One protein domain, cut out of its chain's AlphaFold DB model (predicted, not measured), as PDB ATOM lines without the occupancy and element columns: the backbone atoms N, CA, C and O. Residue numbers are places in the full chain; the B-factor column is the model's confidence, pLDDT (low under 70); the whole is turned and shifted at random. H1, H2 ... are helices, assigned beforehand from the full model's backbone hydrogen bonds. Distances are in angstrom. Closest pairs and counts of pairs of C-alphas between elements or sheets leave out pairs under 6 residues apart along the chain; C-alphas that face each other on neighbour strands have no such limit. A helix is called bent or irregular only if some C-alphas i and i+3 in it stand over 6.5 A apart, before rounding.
ATOM      1  N   THR A 338     -51.878 -55.590  49.139       79.75
ATOM      2  CA  THR A 338     -50.769 -54.948  49.887       79.75
ATOM      3  C   THR A 338     -51.183 -53.697  50.657       79.75
ATOM      4  O   THR A 338     -50.584 -53.392  51.687       79.75
ATOM      5  N   ARG A 339     -52.193 -52.958  50.178       73.69
ATOM      6  CA  ARG A 339     -52.620 -51.673  50.760       73.69
ATOM      7  C   ARG A 339     -54.005 -51.725  51.409       73.69
ATOM      8  O   ARG A 339     -54.373 -50.756  52.063       73.69
ATOM      9  N   ASN A 340     -54.743 -52.835  51.277       78.12
ATOM     10  CA  ASN A 340     -56.166 -52.946  51.640       78.12
ATOM     11  C   ASN A 340     -57.047 -51.871  50.969       78.12
ATOM     12  O   ASN A 340     -58.069 -51.468  51.525       78.12
ATOM     13  N   ASP A 341     -56.654 -51.395  49.782       80.12
ATOM     14  CA  ASP A 341     -57.464 -50.451  49.010       80.12
ATOM     15  C   ASP A 341     -58.780 -51.110  48.576       80.12
ATOM     16  O   ASP A 341     -58.814 -52.299  48.234       80.12
ATOM     17  N   SER A 342     -59.866 -50.337  48.511       84.00
ATOM     18  CA  SER A 342     -61.110 -50.848  47.934       84.00
ATOM     19  C   SER A 342     -60.940 -51.172  46.443       84.00
ATOM     20  O   SER A 342     -60.118 -50.579  45.738       84.00
ATOM     21  N   ALA A 343     -61.767 -52.082  45.916       77.25
ATOM     22  CA  ALA A 343     -61.737 -52.438  44.494       77.25
ATOM     23  C   ALA A 343     -61.930 -51.220  43.565       77.25
ATOM     24  O   ALA A 343     -61.356 -51.179  42.476       77.25
ATOM     25  N   LEU A 344     -62.685 -50.208  44.015       78.44
ATOM     26  CA  LEU A 344     -62.876 -48.945  43.303       78.44
ATOM     27  C   LEU A 344     -61.590 -48.103  43.283       78.44
ATOM     28  O   LEU A 344     -61.175 -47.652  42.220       78.44
ATOM     29  N   GLU A 345     -60.925 -47.927  44.428       70.62
ATOM     30  CA  GLU A 345     -59.675 -47.155  44.529       70.62
ATOM     31  C   GLU A 345     -58.524 -47.816  43.763       70.62
ATOM     32  O   GLU A 345     -57.775 -47.133  43.061       70.62
ATOM     33  N   ALA A 346     -58.417 -49.147  43.823       76.81
ATOM     34  CA  ALA A 346     -57.464 -49.910  43.020       76.81
ATOM     35  C   ALA A 346     -57.727 -49.750  41.505       76.81
ATOM     36  O   ALA A 346     -56.782 -49.638  40.722       76.81
ATOM     37  N   GLY A 347     -59.000 -49.674  41.094       76.19
ATOM     38  CA  GLY A 347     -59.398 -49.365  39.718       76.19
ATOM     39  C   GLY A 347     -59.036 -47.938  39.291       76.19
ATOM     40  O   GLY A 347     -58.469 -47.743  38.216       76.19
ATOM     41  N   VAL A 348     -59.271 -46.940  40.150       79.00
ATOM     42  CA  VAL A 348     -58.862 -45.541  39.904       79.00
ATOM     43  C   VAL A 348     -57.340 -45.430  39.754       79.00
ATOM     44  O   VAL A 348     -56.859 -44.740  38.855       79.00
ATOM     45  N   ARG A 349     -56.566 -46.170  40.555       75.25
ATOM     46  CA  ARG A 349     -55.095 -46.232  40.449       75.25
ATOM     47  C   ARG A 349     -54.582 -46.922  39.176       75.25
ATOM     48  O   ARG A 349     -53.434 -46.695  38.795       75.25
ATOM     49  N   LEU A 350     -55.405 -47.709  38.481       81.88
ATOM     50  CA  LEU A 350     -55.060 -48.284  37.173       81.88
ATOM     51  C   LEU A 350     -55.241 -47.277  36.015       81.88
ATOM     52  O   LEU A 350     -54.620 -47.437  34.962       81.88
ATOM     53  N   LEU A 351     -56.042 -46.217  36.192       80.88
ATOM     54  CA  LEU A 351     -56.361 -45.263  35.119       80.88
ATOM     55  C   LEU A 351     -55.143 -44.648  34.411       80.88
ATOM     56  O   LEU A 351     -55.172 -44.624  33.180       80.88
ATOM     57  N   PRO A 352     -54.068 -44.187  35.089       81.06
ATOM     58  CA  PRO A 352     -52.931 -43.566  34.403       81.06
ATOM     59  C   PRO A 352     -52.265 -44.504  33.386       81.06
ATOM     60  O   PRO A 352     -51.881 -44.070  32.300       81.06
ATOM     61  N   PHE A 353     -52.199 -45.802  33.705       80.50
ATOM     62  CA  PHE A 353     -51.685 -46.837  32.806       80.50
ATOM     63  C   PHE A 353     -52.591 -47.012  31.577       80.50
ATOM     64  O   PHE A 353     -52.100 -47.025  30.448       80.50
ATOM     65  N   ILE A 354     -53.913 -47.076  31.779       83.12
ATOM     66  CA  ILE A 354     -54.892 -47.197  30.686       83.12
ATOM     67  C   ILE A 354     -54.863 -45.955  29.783       83.12
ATOM     68  O   ILE A 354     -54.845 -46.095  28.562       83.12
ATOM     69  N   PHE A 355     -54.803 -44.745  30.350       83.62
ATOM     70  CA  PHE A 355     -54.711 -43.509  29.569       83.62
ATOM     71  C   PHE A 355     -53.453 -43.487  28.693       83.62
ATOM     72  O   PHE A 355     -53.564 -43.302  27.479       83.62
ATOM     73  N   LEU A 356     -52.272 -43.739  29.270       83.88
ATOM     74  CA  LEU A 356     -51.016 -43.814  28.513       83.88
ATOM     75  C   LEU A 356     -51.068 -44.884  27.413       83.88
ATOM     76  O   LEU A 356     -50.648 -44.619  26.287       83.88
ATOM     77  N   MET A 357     -51.639 -46.056  27.705       83.12
ATOM     78  CA  MET A 357     -51.838 -47.120  26.720       83.12
ATOM     79  C   MET A 357     -52.726 -46.665  25.551       83.12
ATOM     80  O   MET A 357     -52.357 -46.873  24.395       83.12
ATOM     81  N   VAL A 358     -53.869 -46.022  25.819       85.81
ATOM     82  CA  VAL A 358     -54.788 -45.536  24.772       85.81
ATOM     83  C   VAL A 358     -54.100 -44.508  23.871       85.81
ATOM     84  O   VAL A 358     -54.142 -44.647  22.645       85.81
ATOM     85  N   PHE A 359     -53.400 -43.523  24.446       85.69
ATOM     86  CA  PHE A 359     -52.652 -42.539  23.656       85.69
ATOM     87  C   PHE A 359     -51.511 -43.178  22.848       85.69
ATOM     88  O   PHE A 359     -51.327 -42.821  21.684       85.69
ATOM     89  N   ALA A 360     -50.796 -44.162  23.403       82.44
ATOM     90  CA  ALA A 360     -49.746 -44.886  22.685       82.44
ATOM     91  C   ALA A 360     -50.292 -45.726  21.513       82.44
ATOM     92  O   ALA A 360     -49.675 -45.769  20.447       82.44
ATOM     93  N   VAL A 361     -51.465 -46.355  21.666       84.00
ATOM     94  CA  VAL A 361     -52.135 -47.109  20.590       84.00
ATOM     95  C   VAL A 361     -52.606 -46.178  19.467       84.00
ATOM     96  O   VAL A 361     -52.379 -46.480  18.293       84.00
ATOM     97  N   ILE A 362     -53.200 -45.029  19.803       86.56
ATOM     98  CA  ILE A 362     -53.608 -44.012  18.818       86.56
ATOM     99  C   ILE A 362     -52.377 -43.440  18.097       86.56
ATOM    100  O   ILE A 362     -52.354 -43.380  16.866       86.56
ATOM    101  N   GLY A 363     -51.329 -43.088  18.848       84.62
ATOM    102  CA  GLY A 363     -50.063 -42.585  18.313       84.62
ATOM    103  C   GLY A 363     -49.404 -43.569  17.347       84.62
ATOM    104  O   GLY A 363     -49.049 -43.177  16.238       84.62
ATOM    105  N   ASN A 364     -49.332 -44.855  17.709       83.50
ATOM    106  CA  ASN A 364     -48.880 -45.924  16.814       83.50
ATOM    107  C   ASN A 364     -49.688 -45.949  15.505       83.50
ATOM    108  O   ASN A 364     -49.107 -45.926  14.424       83.50
ATOM    109  N   GLY A 365     -51.023 -45.939  15.592       79.00
ATOM    110  CA  GLY A 365     -51.896 -45.954  14.413       79.00
ATOM    111  C   GLY A 365     -51.617 -44.800  13.445       79.00
ATOM    112  O   GLY A 365     -51.515 -45.022  12.237       79.00
ATOM    113  N   ILE A 366     -51.420 -43.588  13.972       83.62
ATOM    114  CA  ILE A 366     -51.079 -42.400  13.177       83.62
ATOM    115  C   ILE A 366     -49.670 -42.536  12.581       83.62
ATOM    116  O   ILE A 366     -49.514 -42.461  11.362       83.62
ATOM    117  N   ILE A 367     -48.653 -42.794  13.407       82.44
ATOM    118  CA  ILE A 367     -47.242 -42.875  12.991       82.44
ATOM    119  C   ILE A 367     -47.046 -43.970  11.932       82.44
ATOM    120  O   ILE A 367     -46.452 -43.721  10.881       82.44
ATOM    121  N   LEU A 368     -47.603 -45.164  12.146       81.94
ATOM    122  CA  LEU A 368     -47.504 -46.271  11.195       81.94
ATOM    123  C   LEU A 368     -48.194 -45.947   9.859       81.94
ATOM    124  O   LEU A 368     -47.693 -46.344   8.806       81.94
ATOM    125  N   SER A 369     -49.303 -45.194   9.884       81.69
ATOM    126  CA  SER A 369     -50.002 -44.751   8.667       81.69
ATOM    127  C   SER A 369     -49.225 -43.709   7.853       81.69
ATOM    128  O   SER A 369     -49.365 -43.678   6.631       81.69
ATOM    129  N   LEU A 370     -48.380 -42.903   8.508       82.69
ATOM    130  CA  LEU A 370     -47.543 -41.882   7.870       82.69
ATOM    131  C   LEU A 370     -46.248 -42.470   7.295       82.69
ATOM    132  O   LEU A 370     -45.902 -42.190   6.148       82.69
ATOM    133  N   TYR A 371     -45.531 -43.284   8.076       79.62
ATOM    134  CA  TYR A 371     -44.191 -43.751   7.702       79.62
ATOM    135  C   TYR A 371     -44.172 -45.114   6.997       79.62
ATOM    136  O   TYR A 371     -43.204 -45.417   6.305       79.62
ATOM    137  N   GLY A 372     -45.193 -45.964   7.163       75.06
ATOM    138  CA  GLY A 372     -45.318 -47.261   6.474       75.06
ATOM    139  C   GLY A 372     -44.298 -48.355   6.855       75.06
ATOM    140  O   GLY A 372     -44.499 -49.523   6.511       75.06
ATOM    141  N   TYR A 373     -43.228 -48.024   7.582       79.19
ATOM    142  CA  TYR A 373     -42.212 -48.969   8.055       79.19
ATOM    143  C   TYR A 373     -42.601 -49.590   9.401       79.19
ATOM    144  O   TYR A 373     -42.567 -48.932  10.436       79.19
ATOM    145  N   TYR A 374     -42.918 -50.887   9.405       76.94
ATOM    146  CA  TYR A 374     -43.342 -51.595  10.618       76.94
ATOM    147  C   TYR A 374     -42.176 -52.108  11.483       76.94
ATOM    148  O   TYR A 374     -42.287 -52.113  12.706       76.94
ATOM    149  N   MET A 375     -41.054 -52.533  10.884       79.19
ATOM    150  CA  MET A 375     -39.952 -53.185  11.616       79.19
ATOM    151  C   MET A 375     -39.375 -52.349  12.775       79.19
ATOM    152  O   MET A 375     -39.267 -52.903  13.869       79.19
ATOM    153  N   PRO A 376     -39.061 -51.042  12.617       82.75
ATOM    154  CA  PRO A 376     -38.524 -50.244  13.723       82.75
ATOM    155  C   PRO A 376     -39.500 -50.139  14.900       82.75
ATOM    156  O   PRO A 376     -39.076 -50.159  16.052       82.75
ATOM    157  N   TRP A 377     -40.806 -50.081  14.615       79.69
ATOM    158  CA  TRP A 377     -41.838 -49.928  15.636       79.69
ATOM    159  C   TRP A 377     -41.952 -51.156  16.546       79.69
ATOM    160  O   TRP A 377     -41.995 -51.019  17.767       79.69
ATOM    161  N   TYR A 378     -41.936 -52.362  15.968       82.19
ATOM    162  CA  TYR A 378     -41.944 -53.603  16.750       82.19
ATOM    163  C   TYR A 378     -40.674 -53.767  17.597       82.19
ATOM    164  O   TYR A 378     -40.764 -54.227  18.734       82.19
ATOM    165  N   THR A 379     -39.511 -53.351  17.088       85.31
ATOM    166  CA  THR A 379     -38.248 -53.394  17.844       85.31
ATOM    167  C   THR A 379     -38.252 -52.404  19.010       85.31
ATOM    168  O   THR A 379     -37.961 -52.792  20.140       85.31
ATOM    169  N   LEU A 380     -38.637 -51.146  18.766       85.94
ATOM    170  CA  LEU A 380     -38.717 -50.107  19.799       85.94
ATOM    171  C   LEU A 380     -39.750 -50.466  20.879       85.94
ATOM    172  O   LEU A 380     -39.457 -50.375  22.070       85.94
ATOM    173  N   GLY A 381     -40.933 -50.932  20.467       84.75
ATOM    174  CA  GLY A 381     -41.972 -51.406  21.379       84.75
ATOM    175  C   GLY A 381     -41.514 -52.602  22.217       84.75
ATOM    176  O   GLY A 381     -41.773 -52.632  23.415       84.75
ATOM    177  N   GLY A 382     -40.775 -53.545  21.624       85.50
ATOM    178  CA  GLY A 382     -40.184 -54.676  22.342       85.50
ATOM    179  C   GLY A 382     -39.201 -54.242  23.434       85.50
ATOM    180  O   GLY A 382     -39.320 -54.696  24.571       85.50
ATOM    181  N   ILE A 383     -38.287 -53.315  23.120       89.44
ATOM    182  CA  ILE A 383     -37.354 -52.737  24.103       89.44
ATOM    183  C   ILE A 383     -38.134 -52.065  25.241       89.44
ATOM    184  O   ILE A 383     -37.870 -52.342  26.407       89.44
ATOM    185  N   LEU A 384     -39.142 -51.251  24.915       86.25
ATOM    186  CA  LEU A 384     -39.929 -50.511  25.905       86.25
ATOM    187  C   LEU A 384     -40.764 -51.436  26.812       86.25
ATOM    188  O   LEU A 384     -40.850 -51.188  28.013       86.25
ATOM    189  N   VAL A 385     -41.314 -52.534  26.279       84.94
ATOM    190  CA  VAL A 385     -42.000 -53.575  27.071       84.94
ATOM    191  C   VAL A 385     -41.029 -54.288  28.017       84.94
ATOM    192  O   VAL A 385     -41.366 -54.485  29.185       84.94
ATOM    193  N   VAL A 386     -39.818 -54.631  27.561       88.81
ATOM    194  CA  VAL A 386     -38.787 -55.242  28.421       88.81
ATOM    195  C   VAL A 386     -38.348 -54.272  29.521       88.81
ATOM    196  O   VAL A 386     -38.305 -54.663  30.686       88.81
ATOM    197  N   THR A 387     -38.090 -53.003  29.191       87.94
ATOM    198  CA  THR A 387     -37.724 -51.973  30.177       87.94
ATOM    199  C   THR A 387     -38.843 -51.735  31.193       87.94
ATOM    200  O   THR A 387     -38.569 -51.675  32.388       87.94
ATOM    201  N   GLY A 388     -40.103 -51.655  30.752       83.62
ATOM    202  CA  GLY A 388     -41.260 -51.502  31.641       83.62
ATOM    203  C   GLY A 388     -41.471 -52.704  32.567       83.62
ATOM    204  O   GLY A 388     -41.712 -52.524  33.760       83.62
ATOM    205  N   GLY A 389     -41.310 -53.927  32.052       82.56
ATOM    206  CA  GLY A 389     -41.358 -55.154  32.855       82.56
ATOM    207  C   GLY A 389     -40.224 -55.239  33.883       82.56
ATOM    208  O   GLY A 389     -40.467 -55.583  35.038       82.56
ATOM    209  N   ALA A 390     -39.004 -54.854  33.495       84.19
ATOM    210  CA  ALA A 390     -37.860 -54.773  34.404       84.19
ATOM    211  C   ALA A 390     -38.048 -53.693  35.486       84.19
ATOM    212  O   ALA A 390     -37.670 -53.915  36.633       84.19
ATOM    213  N   LEU A 391     -38.682 -52.561  35.161       79.31
ATOM    214  CA  LEU A 391     -39.069 -51.559  36.158       79.31
ATOM    215  C   LEU A 391     -40.121 -52.105  37.132       79.31
ATOM    216  O   LEU A 391     -39.977 -51.917  38.338       79.31
ATOM    217  N   MET A 392     -41.140 -52.825  36.648       78.56
ATOM    218  CA  MET A 392     -42.149 -53.437  37.525       78.56
ATOM    219  C   MET A 392     -41.568 -54.463  38.505       78.56
ATOM    220  O   MET A 392     -42.097 -54.600  39.604       78.56
ATOM    221  N   TYR A 393     -40.458 -55.126  38.165       79.00
ATOM    222  CA  TYR A 393     -39.744 -56.008  39.096       79.00
ATOM    223  C   TYR A 393     -39.134 -55.264  40.303       79.00
ATOM    224  O   TYR A 393     -38.875 -55.879  41.330       79.00
ATOM    225  N   THR A 394     -38.942 -53.941  40.220       76.25
ATOM    226  CA  THR A 394     -38.405 -53.122  41.330       76.25
ATOM    227  C   THR A 394     -39.470 -52.630  42.325       76.25
ATOM    228  O   THR A 394     -39.161 -51.858  43.234       76.25
ATOM    229  N   ILE A 395     -40.734 -53.042  42.164       71.06
ATOM    230  CA  ILE A 395     -41.846 -52.618  43.023       71.06
ATOM    231  C   ILE A 395     -41.987 -53.568  44.224       71.06
ATOM    232  O   ILE A 395     -42.614 -54.620  44.127       71.06
ATOM    233  N   ASP A 396     -41.451 -53.149  45.368       71.19
ATOM    234  CA  ASP A 396     -41.654 -53.786  46.672       71.19
ATOM    235  C   ASP A 396     -42.925 -53.300  47.398       71.19
ATOM    236  O   ASP A 396     -43.512 -52.262  47.078       71.19
ATOM    237  N   VAL A 397     -43.343 -54.038  48.432       65.50
ATOM    238  CA  VAL A 397     -44.539 -53.743  49.255       65.50
ATOM    239  C   VAL A 397     -44.474 -52.343  49.896       65.50
ATOM    240  O   VAL A 397     -45.473 -51.612  49.931       65.50
ATOM    241  N   ASP A 398     -43.279 -51.938  50.334       61.78
ATOM    242  CA  ASP A 398     -42.999 -50.640  50.963       61.78
ATOM    243  C   ASP A 398     -42.825 -49.484  49.951       61.78
ATOM    244  O   ASP A 398     -42.694 -48.319  50.344       61.78
ATOM    245  N   THR A 399     -42.848 -49.762  48.642       61.69
ATOM    246  CA  THR A 399     -42.622 -48.755  47.594       61.69
ATOM    247  C   THR A 399     -43.769 -47.746  47.528       61.69
ATOM    248  O   THR A 399     -44.937 -48.091  47.325       61.69
ATOM    249  N   SER A 400     -43.456 -46.457  47.687       59.44
ATOM    250  CA  SER A 400     -44.455 -45.382  47.669       59.44
ATOM    251  C   SER A 400     -45.234 -45.339  46.349       59.44
ATOM    252  O   SER A 400     -44.676 -45.578  45.279       59.44
ATOM    253  N   ALA A 401     -46.518 -44.965  46.402       55.94
ATOM    254  CA  ALA A 401     -47.368 -44.897  45.204       55.94
ATOM    255  C   ALA A 401     -46.781 -43.989  44.102       55.94
ATOM    256  O   ALA A 401     -46.915 -44.267  42.922       55.94
ATOM    257  N   SER A 402     -46.052 -42.943  44.477       48.09
ATOM    258  CA  SER A 402     -45.310 -42.068  43.564       48.09
ATOM    259  C   SER A 402     -44.120 -42.707  42.863       48.09
ATOM    260  O   SER A 402     -43.863 -42.381  41.711       48.09
ATOM    261  N   CYS A 403     -43.403 -43.631  43.504       53.19
ATOM    262  CA  CYS A 403     -42.305 -44.345  42.856       53.19
ATOM    263  C   CYS A 403     -42.836 -45.301  41.769       53.19
ATOM    264  O   CYS A 403     -42.108 -45.635  40.840       53.19
ATOM    265  N   VAL A 404     -44.121 -45.671  41.848       54.84
ATOM    266  CA  VAL A 404     -44.854 -46.419  40.815       54.84
ATOM    267  C   VAL A 404     -45.303 -45.518  39.644       54.84
ATOM    268  O   VAL A 404     -45.507 -46.031  38.547       54.84
ATOM    269  N   TYR A 405     -45.417 -44.191  39.829       57.81
ATOM    270  CA  TYR A 405     -45.946 -43.266  38.803       57.81
ATOM    271  C   TYR A 405     -44.972 -42.190  38.274       57.81
ATOM    272  O   TYR A 405     -45.200 -41.702  37.168       57.81
ATOM    273  N   GLY A 406     -43.892 -41.817  38.977       46.84
ATOM    274  CA  GLY A 406     -42.864 -40.925  38.417       46.84
ATOM    275  C   GLY A 406     -41.924 -40.195  39.393       46.84
ATOM    276  O   GLY A 406     -42.365 -39.459  40.270       46.84
ATOM    277  N   TYR A 407     -40.617 -40.361  39.143       42.12
ATOM    278  CA  TYR A 407     -39.435 -39.486  39.342       42.12
ATOM    279  C   TYR A 407     -39.233 -38.545  40.556       42.12
ATOM    280  O   TYR A 407     -38.155 -37.960  40.658       42.12
ATOM    281  N   PHE A 408     -40.142 -38.433  41.523       43.94
ATOM    282  CA  PHE A 408     -39.852 -37.790  42.811       43.94
ATOM    283  C   PHE A 408     -39.670 -38.847  43.893       43.94
ATOM    284  O   PHE A 408     -40.634 -39.502  44.284       43.94
ATOM    285  N   LYS A 409     -38.443 -38.989  44.410       40.78
ATOM    286  CA  LYS A 409     -38.145 -39.834  45.575       40.78
ATOM    287  C   LYS A 409     -38.762 -39.184  46.824       40.78
ATOM    288  O   LYS A 409     -38.241 -38.157  47.260       40.78
ATOM    289  N   PRO A 410     -39.840 -39.731  47.417       48.78
ATOM    290  CA  PRO A 410     -40.459 -39.091  48.565       48.78
ATOM    291  C   PRO A 410     -39.640 -39.288  49.826       48.78
ATOM    292  O   PRO A 410     -39.003 -40.326  50.035       48.78
ATOM    293  N   TYR A 411     -39.766 -38.336  50.742       45.75
ATOM    294  CA  TYR A 411     -39.304 -38.539  52.101       45.75
ATOM    295  C   TYR A 411     -40.363 -39.331  52.878       45.75
ATOM    296  O   TYR A 411     -41.427 -38.817  53.216       45.75
ATOM    297  N   LYS A 412     -40.078 -40.614  53.140       50.31
ATOM    298  CA  LYS A 412     -40.940 -41.530  53.920       50.31
ATOM    299  C   LYS A 412     -42.392 -41.622  53.411       50.31
ATOM    300  O   LYS A 412     -43.321 -41.703  54.204       50.31
TER     301      LYS A 412
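This is residues 338 to 412 of the 695 residues of an uncharacterized protein of Pseudogymnoascus sp. VKM F-4519 (FW-2642) (UniProt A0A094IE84). Two long helices, H1 and H2, run out and back as a narrow, open V joined at its closed end by a tight link, with the little helix H3 near the open end. The frame is loosely formed: the three helices stay just apart from one another, and a kink sets the first part of H1 at an angle to the rest. The printed part has 75 residues with three named helices, in the order H1, H2, H3, and no named strand; its class is all helix. It is loose, with a radius of gyration of the C-alphas of 16.1 A, and elongated, spanning 47 by 25 by 19 A.

Find C-alpha 343 at (-61.737, -52.438, 44.494); from there H1, residues 343 to 371, runs 41.7 A to C-alpha 371 at (-44.191, -43.751, 7.702). H1 has a kink of 37 degrees near residue 350, and is irregular, but only just: C-alphas 349 and 352 are 7.0 A apart. H2, residues 375 to 392, covers 26.0 A. H3, residues 401 to 405, ends at C-alpha 405 at (-45.946, -43.266, 38.803).

Start at H1, whose closest C-alpha distance to H2 is 8.1 A; the two are only just apart. H1 and H3 are only just apart too, at 8.3 A, as are H2 and H3, at 8.2 A. In the backbones of H2 and H3 every O i to N i+4 pair is within hydrogen-bond range; in H1, 22 of 25 are.

The C-alphas of Gly 372 and Lys 412, the two farthest apart, are 48.0 A from each other. The printed part has no cut. The link from H1 to H2 is tight, the one from H2 to H3 short. Look for low confidence, pLDDT under 70, in residues 397 to 412; the mean of the printed part is 75.0.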